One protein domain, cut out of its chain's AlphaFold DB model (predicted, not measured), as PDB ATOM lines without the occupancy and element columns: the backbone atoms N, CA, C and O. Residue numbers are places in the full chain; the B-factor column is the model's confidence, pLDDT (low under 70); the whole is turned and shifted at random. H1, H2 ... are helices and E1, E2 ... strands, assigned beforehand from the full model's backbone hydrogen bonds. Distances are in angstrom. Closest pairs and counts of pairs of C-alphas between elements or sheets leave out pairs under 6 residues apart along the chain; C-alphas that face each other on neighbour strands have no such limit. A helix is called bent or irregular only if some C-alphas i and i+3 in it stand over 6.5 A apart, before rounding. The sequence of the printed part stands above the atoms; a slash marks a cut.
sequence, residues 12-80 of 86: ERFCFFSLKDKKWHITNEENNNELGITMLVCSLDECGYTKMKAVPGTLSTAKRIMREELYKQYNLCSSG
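This is residues 12 to 80 of the 86 residues of an uncharacterized protein of Bacillus camelliae (UniProt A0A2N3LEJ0). A strongly twisted sheet of four antiparallel strands has one long helix, H1, running off from it like an arm. H1 only grazes the sheet with its residues 58 to 65, and residues 70 to 80, of which 70 to 78 belong to H1, stick out free. The printed part has 69 residues, with four named strands and then one named helix along the chain, E1 E2 E3 E4 H1; the sheet's order is E2 E1 E3 E4, and the class is mixed, helices and strands. The whole is only just loose, close to extended, with a radius of gyration of the C-alphas of 16.1 A, and its elongated outline spans 54 by 28 by 17 A.

In the sheet, E1 is residues 12 to 20, 23.8 A from first to last C-alpha, and begins with C-alpha 12 at (27.598, 43.094, 1.335). E2 is residues 23 to 27, E3 is residues 36 to 42 and 20.0 A long, and E4 is residues 50 to 54, ending with C-alpha 54 at (12.310, 42.232, 3.567). H1 is residues 58 to 78, 30.8 A long, and ends with C-alpha 78 at (-17.332, 48.802, -15.276).

E1 and E3 are the inner strands and antiparallel neighbours, at 164 degrees between their directions. The C-alphas of Ser 18 and Gly 36 face each other at 4.3 A, and N 14 and O 39 are within hydrogen-bond range at 2.9 A. E1 and the edge strand E2 form a hairpin, antiparallel at 148 degrees, with N 18 and O 25 at 2.8 A. E3 and the edge strand E4 form the other hairpin, antiparallel at 160 degrees, with N 40 and O 51 at 2.8 A. E2 and E4 are apart. E2 and E3 are only just apart, their closest C-alphas 8.2 A from each other. H1 is on the sheet but only grazes it. The closest C-alphas of H1 and E3 are those of Thr 58 and Gly 36, 5.7 A apart. H1 is not bent, and in it every O i to N i+4 pair is within hydrogen-bond range.

The two C-alphas farthest apart are those of Leu 44 and Gly 80, at 54.6 A. Without the residues that stand free, the body of 58 residues spans 41 by 20 by 17 A. The printed part, residues 12 to 80, has no cut. The links E1 to E2 and E4 to H1 are tight, those from E2 to E3 and from E3 to E4 are short, and no link is long. The mean pLDDT of the printed part is 88.7, and residues 76 to 80 are under 70.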
ATOM      1  N   GLU A  12      27.594  41.637   1.242       95.25
ATOM      2  CA  GLU A  12      27.598  43.094   1.335       95.25
ATOM      3  C   GLU A  12      26.262  43.666   0.874       95.25
ATOM      4  O   GLU A  12      25.572  43.081   0.036       95.25
ATOM      5  N   ARG A  13      25.862  44.813   1.434       93.38
ATOM      6  CA  ARG A  13      24.645  45.497   0.988       93.38
ATOM      7  C   ARG A  13      24.903  46.137  -0.366       93.38
ATOM      8  O   ARG A  13      25.730  47.034  -0.463       93.38
ATOM      9  N   PHE A  14      24.128  45.730  -1.363       93.56
ATOM     10  CA  PHE A  14      24.159  46.342  -2.684       93.56
ATOM     11  C   PHE A  14      23.161  47.496  -2.783       93.56
ATOM     12  O   PHE A  14      23.530  48.607  -3.142       93.56
ATOM     13  N   CYS A  15      21.899  47.260  -2.415       94.44
ATOM     14  CA  CYS A  15      20.865  48.292  -2.451       94.44
ATOM     15  C   CYS A  15      19.721  48.007  -1.473       94.44
ATOM     16  O   CYS A  15      19.571  46.895  -0.955       94.44
ATOM     17  N   PHE A  16      18.886  49.019  -1.256       95.12
ATOM     18  CA  PHE A  16      17.617  48.921  -0.553       95.12
ATOM     19  C   PHE A  16      16.477  49.333  -1.489       95.12
ATOM     20  O   PHE A  16      16.508  50.398  -2.098       95.12
ATOM     21  N   PHE A  17      15.466  48.480  -1.626       94.44
ATOM     22  CA  PHE A  17      14.233  48.799  -2.337       94.44
ATOM     23  C   PHE A  17      13.221  49.338  -1.326       94.44
ATOM     24  O   PHE A  17      12.602  48.553  -0.614       94.44
ATOM     25  N   SER A  18      13.062  50.656  -1.246       94.19
ATOM     26  CA  SER A  18      12.105  51.327  -0.361       94.19
ATOM     27  C   SER A  18      10.723  51.405  -1.010       94.19
ATOM     28  O   SER A  18      10.598  51.692  -2.200       94.19
ATOM     29  N   LEU A  19       9.669  51.160  -0.235       91.12
ATOM     30  CA  LEU A  19       8.280  51.283  -0.670       91.12
ATOM     31  C   LEU A  19       7.691  52.598  -0.144       91.12
ATOM     32  O   LEU A  19       7.258  52.675   1.006       91.12
ATOM     33  N   LYS A  20       7.631  53.622  -1.003       88.56
ATOM     34  CA  LYS A  20       7.066  54.950  -0.698       88.56
ATOM     35  C   LYS A  20       6.024  55.342  -1.723       88.56
ATOM     36  O   LYS A  20       6.209  55.114  -2.916       88.56
ATOM     37  N   ASP A  21       4.920  55.918  -1.257       88.69
ATOM     38  CA  ASP A  21       3.828  56.390  -2.118       88.69
ATOM     39  C   ASP A  21       3.343  55.320  -3.105       88.69
ATOM     40  O   ASP A  21       3.089  55.582  -4.281       88.69
ATOM     41  N   LYS A  22       3.249  54.076  -2.616       86.75
ATOM     42  CA  LYS A  22       2.869  52.884  -3.393       86.75
ATOM     43  C   LYS A  22       3.824  52.520  -4.540       86.75
ATOM     44  O   LYS A  22       3.475  51.690  -5.375       86.75
ATOM     45  N   LYS A  23       5.024  53.100  -4.577       89.00
ATOM     46  CA  LYS A  23       6.057  52.847  -5.585       89.00
ATOM     47  C   LYS A  23       7.339  52.341  -4.935       89.00
ATOM     48  O   LYS A  23       7.647  52.671  -3.792       89.00
ATOM     49  N   TRP A  24       8.077  51.532  -5.686       90.62
ATOM     50  CA  TRP A  24       9.403  51.074  -5.292       90.62
ATOM     51  C   TRP A  24      10.454  52.090  -5.724       90.62
ATOM     52  O   TRP A  24      10.466  52.519  -6.874       90.62
ATOM     53  N   HIS A  25      11.343  52.435  -4.801       93.12
ATOM     54  CA  HIS A  25      12.474  53.328  -5.013       93.12
ATOM     55  C   HIS A  25      13.748  52.598  -4.620       93.12
ATOM     56  O   HIS A  25      13.765  51.890  -3.616       93.12
ATOM     57  N   ILE A  26      14.814  52.767  -5.394       93.19
ATOM     58  CA  ILE A  26      16.120  52.205  -5.051       93.19
ATOM     59  C   ILE A  26      16.886  53.266  -4.273       93.19
ATOM     60  O   ILE A  26      17.079  54.378  -4.761       93.19
ATOM     61  N   THR A  27      17.318  52.925  -3.067       89.62
ATOM     62  CA  THR A  27      18.157  53.775  -2.228       89.62
ATOM     63  C   THR A  27      19.398  53.010  -1.795       89.62
ATOM     64  O   THR A  27      19.389  51.788  -1.632       89.62
ATOM     65  N   ASN A  28      20.490  53.742  -1.594       84.38
ATOM     66  CA  ASN A  28      21.709  53.169  -1.027       84.38
ATOM     67  C   ASN A  28      21.663  53.119   0.496       84.38
ATOM     68  O   ASN A  28      22.517  52.472   1.087       84.38
ATOM     69  N   GLU A  29      20.683  53.770   1.122       82.44
ATOM     70  CA  GLU A  29      20.495  53.834   2.567       82.44
ATOM     71  C   GLU A  29      19.219  53.096   2.972       82.44
ATOM     72  O   GLU A  29      18.167  53.251   2.350       82.44
ATOM     73  N   GLU A  30      19.334  52.291   4.027       77.38
ATOM     74  CA  GLU A  30      18.202  51.686   4.719       77.38
ATOM     75  C   GLU A  30      17.814  52.628   5.856       77.38
ATOM     76  O   GLU A  30      18.595  52.851   6.782       77.38
ATOM     77  N   ASN A  31      16.623  53.211   5.770       77.62
ATOM     78  CA  ASN A  31      16.039  53.965   6.868       77.62
ATOM     79  C   ASN A  31      15.200  52.995   7.706       77.62
ATOM     80  O   ASN A  31      14.272  52.379   7.185       77.62
ATOM     81  N   ASN A  32      15.506  52.867   9.000       71.69
ATOM     82  CA  ASN A  32      14.890  51.875   9.895       71.69
ATOM     83  C   ASN A  32      13.355  51.978   9.991       71.69
ATOM     84  O   ASN A  32      12.703  51.025  10.409       71.69
ATOM     85  N   ASN A  33      12.783  53.120   9.606       75.81
ATOM     86  CA  ASN A  33      11.341  53.353   9.629       75.81
ATOM     87  C   ASN A  33      10.651  53.093   8.278       75.81
ATOM     88  O   ASN A  33       9.441  53.291   8.165       75.81
ATOM     89  N   GLU A  34      11.386  52.672   7.247       84.00
ATOM     90  CA  GLU A  34      10.845  52.461   5.905       84.00
ATOM     91  C   GLU A  34      10.565  50.983   5.623       84.00
ATOM     92  O   GLU A  34      11.374  50.097   5.893       84.00
ATOM     93  N   LEU A  35       9.401  50.714   5.026       92.69
ATOM     94  CA  LEU A  35       9.120  49.409   4.439       92.69
ATOM     95  C   LEU A  35      10.002  49.220   3.210       92.69
ATOM     96  O   LEU A  35      10.135  50.127   2.388       92.69
ATOM     97  N   GLY A  36      10.559  48.027   3.050       93.88
ATOM     98  CA  GLY A  36      11.435  47.761   1.928       93.88
ATOM     99  C   GLY A  36      12.127  46.410   1.956       93.88
ATOM    100  O   GLY A  36      11.831  45.534   2.773       93.88
ATOM    101  N   ILE A  37      13.033  46.226   1.001       95.19
ATOM    102  CA  ILE A  37      13.793  44.996   0.800       95.19
ATOM    103  C   ILE A  37      15.271  45.351   0.681       95.19
ATOM    104  O   ILE A  37      15.677  46.023  -0.263       95.19
ATOM    105  N   THR A  38      16.085  44.850   1.600       94.56
ATOM    106  CA  THR A  38      17.544  44.933   1.511       94.56
ATOM    107  C   THR A  38      18.049  43.817   0.607       94.56
ATOM    108  O   THR A  38      17.741  42.643   0.835       94.56
ATOM    109  N   MET A  39      18.839  44.166  -0.408       95.38
ATOM    110  CA  MET A  39      19.534  43.208  -1.262       95.38
ATOM    111  C   MET A  39      21.003  43.122  -0.864       95.38
ATOM    112  O   MET A  39      21.719  44.125  -0.816       95.38
ATOM    113  N   LEU A  40      21.435  41.900  -0.578       95.44
ATOM    114  CA  LEU A  40      22.811  41.551  -0.276       95.44
ATOM    115  C   LEU A  40      23.401  40.775  -1.451       95.44
ATOM    116  O   LEU A  40      22.727  39.903  -2.005       95.44
ATOM    117  N   VAL A  41      24.652  41.056  -1.793       96.81
ATOM    118  CA  VAL A  41      25.398  40.390  -2.868       96.81
ATOM    119  C   VAL A  41      26.715  39.876  -2.295       96.81
ATOM    120  O   VAL A  41      27.279  40.474  -1.379       96.81
ATOM    121  N   CYS A  42      27.173  38.719  -2.767       97.81
ATOM    122  CA  CYS A  42      28.484  38.198  -2.409       97.81
ATOM    123  C   CYS A  42      29.592  39.065  -3.020       97.81
ATOM    124  O   CYS A  42      29.559  39.341  -4.209       97.81
ATOM    125  N   SER A  43      30.605  39.406  -2.228       96.81
ATOM    126  CA  SER A  43      31.777  40.183  -2.651       96.81
ATOM    127  C   SER A  43      32.685  39.480  -3.673       96.81
ATOM    128  O   SER A  43      33.665  40.064  -4.118       96.81
ATOM    129  N   LEU A  44      32.428  38.203  -3.983       96.69
ATOM    130  CA  LEU A  44      33.122  37.470  -5.040       96.69
ATOM    131  C   LEU A  44      32.214  37.413  -6.265       96.69
ATOM    132  O   LEU A  44      31.216  36.688  -6.254       96.69
ATOM    133  N   ASP A  45      32.581  38.143  -7.315       92.56
ATOM    134  CA  ASP A  45      31.767  38.289  -8.527       92.56
ATOM    135  C   ASP A  45      31.438  36.938  -9.181       92.56
ATOM    136  O   ASP A  45      30.299  36.689  -9.572       92.56
ATOM    137  N   GLU A  46      32.406  36.020  -9.214       95.94
ATOM    138  CA  GLU A  46      32.249  34.665  -9.758       95.94
ATOM    139  C   GLU A  46      31.240  33.796  -8.985       95.94
ATOM    140  O   GLU A  46      30.687  32.847  -9.539       95.94
ATOM    141  N   CYS A  47      30.965  34.121  -7.716       96.62
ATOM    142  CA  CYS A  47      29.975  33.411  -6.908       96.62
ATOM    143  C   CYS A  47      28.544  33.813  -7.289       96.62
ATOM    144  O   CYS A  47      27.641  32.977  -7.272       96.62
ATOM    145  N   GLY A  48      28.309  35.099  -7.578       94.19
ATOM    146  CA  GLY A  48      27.002  35.628  -7.993       94.19
ATOM    147  C   GLY A  48      25.854  35.466  -6.984       94.19
ATOM    148  O   GLY A  48      24.711  35.811  -7.290       94.19
ATOM    149  N   TYR A  49      26.109  34.936  -5.781       97.50
ATOM    150  CA  TYR A  49      25.056  34.690  -4.803       97.50
ATOM    151  C   TYR A  49      24.453  36.001  -4.295       97.50
ATOM    152  O   TYR A  49      25.160  36.896  -3.822       97.50
ATOM    153  N   THR A  50      23.124  36.073  -4.332       97.00
ATOM    154  CA  THR A  50      22.349  37.203  -3.824       97.00
ATOM    155  C   THR A  50      21.332  36.741  -2.788       97.00
ATOM    156  O   THR A  50      20.818  35.621  -2.820       97.00
ATOM    157  N   LYS A  51      21.038  37.616  -1.829       95.81
ATOM    158  CA  LYS A  51      20.051  37.376  -0.779       95.81
ATOM    159  C   LYS A  51      19.207  38.619  -0.579       95.81
ATOM    160  O   LYS A  51      19.730  39.695  -0.311       95.81
ATOM    161  N   MET A  52      17.892  38.454  -0.637       95.19
ATOM    162  CA  MET A  52      16.943  39.523  -0.345       95.19
ATOM    163  C   MET A  52      16.344  39.328   1.046       95.19
ATOM    164  O   MET A  52      15.961  38.217   1.420       95.19
ATOM    165  N   LYS A  53      16.253  40.408   1.820       92.94
ATOM    166  CA  LYS A  53      15.626  40.417   3.143       92.94
ATOM    167  C   LYS A  53      14.630  41.564   3.219       92.94
ATOM    168  O   LYS A  53      15.011  42.723   3.129       92.94
ATOM    169  N   ALA A  54      13.356  41.235   3.393       93.69
ATOM    170  CA  ALA A  54      12.310  42.232   3.567       93.69
ATOM    171  C   ALA A  54      12.251  42.731   5.019       93.69
ATOM    172  O   ALA A  54      12.343  41.931   5.955       93.69
ATOM    173  N   VAL A  55      12.022  44.032   5.196       93.12
ATOM    174  CA  VAL A  55      11.622  44.612   6.484       93.12
ATOM    175  C   VAL A  55      10.243  44.043   6.856       93.12
ATOM    176  O   VAL A  55       9.378  43.932   5.973       93.12
ATOM    177  N   PRO A  56       9.995  43.644   8.120       93.50
ATOM    178  CA  PRO A  56       8.691  43.142   8.545       93.50
ATOM    179  C   PRO A  56       7.539  44.066   8.120       93.50
ATOM    180  O   PRO A  56       7.631  45.282   8.218       93.50
ATOM    181  N   GLY A  57       6.451  43.487   7.604       93.44
ATOM    182  CA  GLY A  57       5.302  44.248   7.089       93.44
ATOM    183  C   GLY A  57       5.412  44.702   5.626       93.44
ATOM    184  O   GLY A  57       4.405  45.093   5.032       93.44
ATOM    185  N   THR A  58       6.586  44.588   4.996       93.94
ATOM    186  CA  THR A  58       6.770  44.991   3.589       93.94
ATOM    187  C   THR A  58       5.907  44.156   2.646       93.94
ATOM    188  O   THR A  58       5.170  44.705   1.831       93.94
ATOM    189  N   LEU A  59       5.923  42.824   2.785       93.00
ATOM    190  CA  LEU A  59       5.161  41.929   1.907       93.00
ATOM    191  C   LEU A  59       3.644  42.110   2.052       93.00
ATOM    192  O   LEU A  59       2.926  42.143   1.052       93.00
ATOM    193  N   SER A  60       3.140  42.215   3.284       94.94
ATOM    194  CA  SER A  60       1.708  42.430   3.531       94.94
ATOM    195  C   SER A  60       1.245  43.769   2.956       94.94
ATOM    196  O   SER A  60       0.180  43.837   2.339       94.94
ATOM    197  N   THR A  61       2.071  44.809   3.078       93.62
ATOM    198  CA  THR A  61       1.787  46.136   2.524       93.62
ATOM    199  C   THR A  61       1.834  46.142   1.000       93.62
ATOM    200  O   THR A  61       0.899  46.640   0.375       93.62
ATOM    201  N   ALA A  62       2.846  45.522   0.390       92.75
ATOM    202  CA  ALA A  62       2.933  45.383  -1.062       92.75
ATOM    203  C   ALA A  62       1.702  44.653  -1.626       92.75
ATOM    204  O   ALA A  62       1.051  45.151  -2.540       92.75
ATOM    205  N   LYS A  63       1.299  43.529  -1.012       94.12
ATOM    206  CA  LYS A  63       0.074  42.804  -1.398       94.12
ATOM    207  C   LYS A  63      -1.184  43.662  -1.267       94.12
ATOM    208  O   LYS A  63      -2.070  43.576  -2.113       94.12
ATOM    209  N   ARG A  64      -1.289  44.479  -0.212       94.50
ATOM    210  CA  ARG A  64      -2.411  45.411  -0.036       94.50
ATOM    211  C   ARG A  64      -2.464  46.430  -1.175       94.50
ATOM    212  O   ARG A  64      -3.520  46.575  -1.778       94.50
ATOM    213  N   ILE A  65      -1.337  47.056  -1.503       92.38
ATOM    214  CA  ILE A  65      -1.233  48.019  -2.609       92.38
ATOM    215  C   ILE A  65      -1.631  47.369  -3.937       92.38
ATOM    216  O   ILE A  65      -2.459  47.920  -4.652       92.38
ATOM    217  N   MET A  66      -1.116  46.172  -4.235       91.00
ATOM    218  CA  MET A  66      -1.469  45.448  -5.463       91.00
ATOM    219  C   MET A  66      -2.978  45.195  -5.571       91.00
ATOM    220  O   MET A  66      -3.555  45.395  -6.635       91.00
ATOM    221  N   ARG A  67      -3.635  44.796  -4.473       93.56
ATOM    222  CA  ARG A  67      -5.096  44.619  -4.456       93.56
ATOM    223  C   ARG A  67      -5.835  45.928  -4.710       93.56
ATOM    224  O   ARG A  67      -6.761  45.943  -5.510       93.56
ATOM    225  N   GLU A  68      -5.431  47.013  -4.054       92.06
ATOM    226  CA  GLU A  68      -6.043  48.334  -4.247       92.06
ATOM    227  C   GLU A  68      -5.941  48.806  -5.705       92.06
ATOM    228  O   GLU A  68      -6.917  49.326  -6.243       92.06
ATOM    229  N   GLU A  69      -4.799  48.599  -6.364       89.44
ATOM    230  CA  GLU A  69      -4.627  48.967  -7.774       89.44
ATOM    231  C   GLU A  69      -5.456  48.083  -8.719       89.44
ATOM    232  O   GLU A  69      -6.069  48.602  -9.651       89.44
ATOM    233  N   LEU A  70      -5.573  46.778  -8.443       89.31
ATOM    234  CA  LEU A  70      -6.464  45.892  -9.203       89.31
ATOM    235  C   LEU A  70      -7.928  46.347  -9.107       89.31
ATOM    236  O   LEU A  70      -8.600  46.468 -10.127       89.31
ATOM    237  N   TYR A  71      -8.424  46.657  -7.904       90.44
ATOM    238  CA  TYR A  71      -9.804  47.131  -7.728       90.44
ATOM    239  C   TYR A  71     -10.083  48.439  -8.477       90.44
ATOM    240  O   TYR A  71     -11.158  48.591  -9.058       90.44
ATOM    241  N   LYS A  72      -9.124  49.374  -8.513       87.75
ATOM    242  CA  LYS A  72      -9.261  50.604  -9.309       87.75
ATOM    243  C   LYS A  72      -9.429  50.303 -10.797       87.75
ATOM    244  O   LYS A  72     -10.287  50.907 -11.429       87.75
ATOM    245  N   GLN A  73      -8.649  49.370 -11.344       79.62
ATOM    246  CA  GLN A  73      -8.756  48.974 -12.753       79.62
ATOM    247  C   GLN A  73     -10.127  48.361 -13.068       79.62
ATOM    248  O   GLN A  73     -10.744  48.734 -14.062       79.62
ATOM    249  N   TYR A  74     -10.646  47.495 -12.193       77.81
ATOM    250  CA  TYR A  74     -11.980  46.915 -12.371       77.81
ATOM    251  C   TYR A  74     -13.095  47.970 -12.367       77.81
ATOM    252  O   TYR A  74     -13.970  47.916 -13.226       77.81
ATOM    253  N   ASN A  75     -13.042  48.954 -11.461       72.31
ATOM    254  CA  ASN A  75     -14.052  50.020 -11.383       72.31
ATOM    255  C   ASN A  75     -14.010  50.991 -12.578       72.31
ATOM    256  O   ASN A  75     -15.028  51.580 -12.941       72.31
ATOM    257  N   LEU A  76     -12.842  51.161 -13.203       66.19
ATOM    258  CA  LEU A  76     -12.703  51.938 -14.438       66.19
ATOM    259  C   LEU A  76     -13.269  51.189 -15.655       66.19
ATOM    260  O   LEU A  76     -13.832  51.817 -16.545       66.19
ATOM    261  N   CYS A  77     -13.177  49.856 -15.693       57.91
ATOM    262  CA  CYS A  77     -13.777  49.057 -16.766       57.91
ATOM    263  C   CYS A  77     -15.305  48.955 -16.665       57.91
ATOM    264  O   CYS A  77     -15.974  48.926 -17.693       57.91
ATOM    265  N   SER A  78     -15.877  48.915 -15.461       59.47
ATOM    266  CA  SER A  78     -17.332  48.802 -15.276       59.47
ATOM    267  C   SER A  78     -18.097  50.113 -15.487       59.47
ATOM    268  O   SER A  78     -19.299  50.076 -15.734       59.47
ATOM    269  N   SER A  79     -17.419  51.262 -15.452       57.28
ATOM    270  CA  SER A  79     -18.015  52.586 -15.695       57.28
ATOM    271  C   SER A  79     -18.002  53.024 -17.172       57.28
ATOM    272  O   SER A  79     -18.537  54.078 -17.500       57.28
ATOM    273  N   GLY A  80     -17.440  52.216 -18.081       53.78
ATOM    274  CA  GLY A  80     -17.337  52.515 -19.517       53.78
ATOM    275  C   GLY A  80     -18.481  51.998 -20.401       53.78
ATOM    276  O   GLY A  80     -18.384  52.107 -21.620       53.78
TER     277      GLY A  80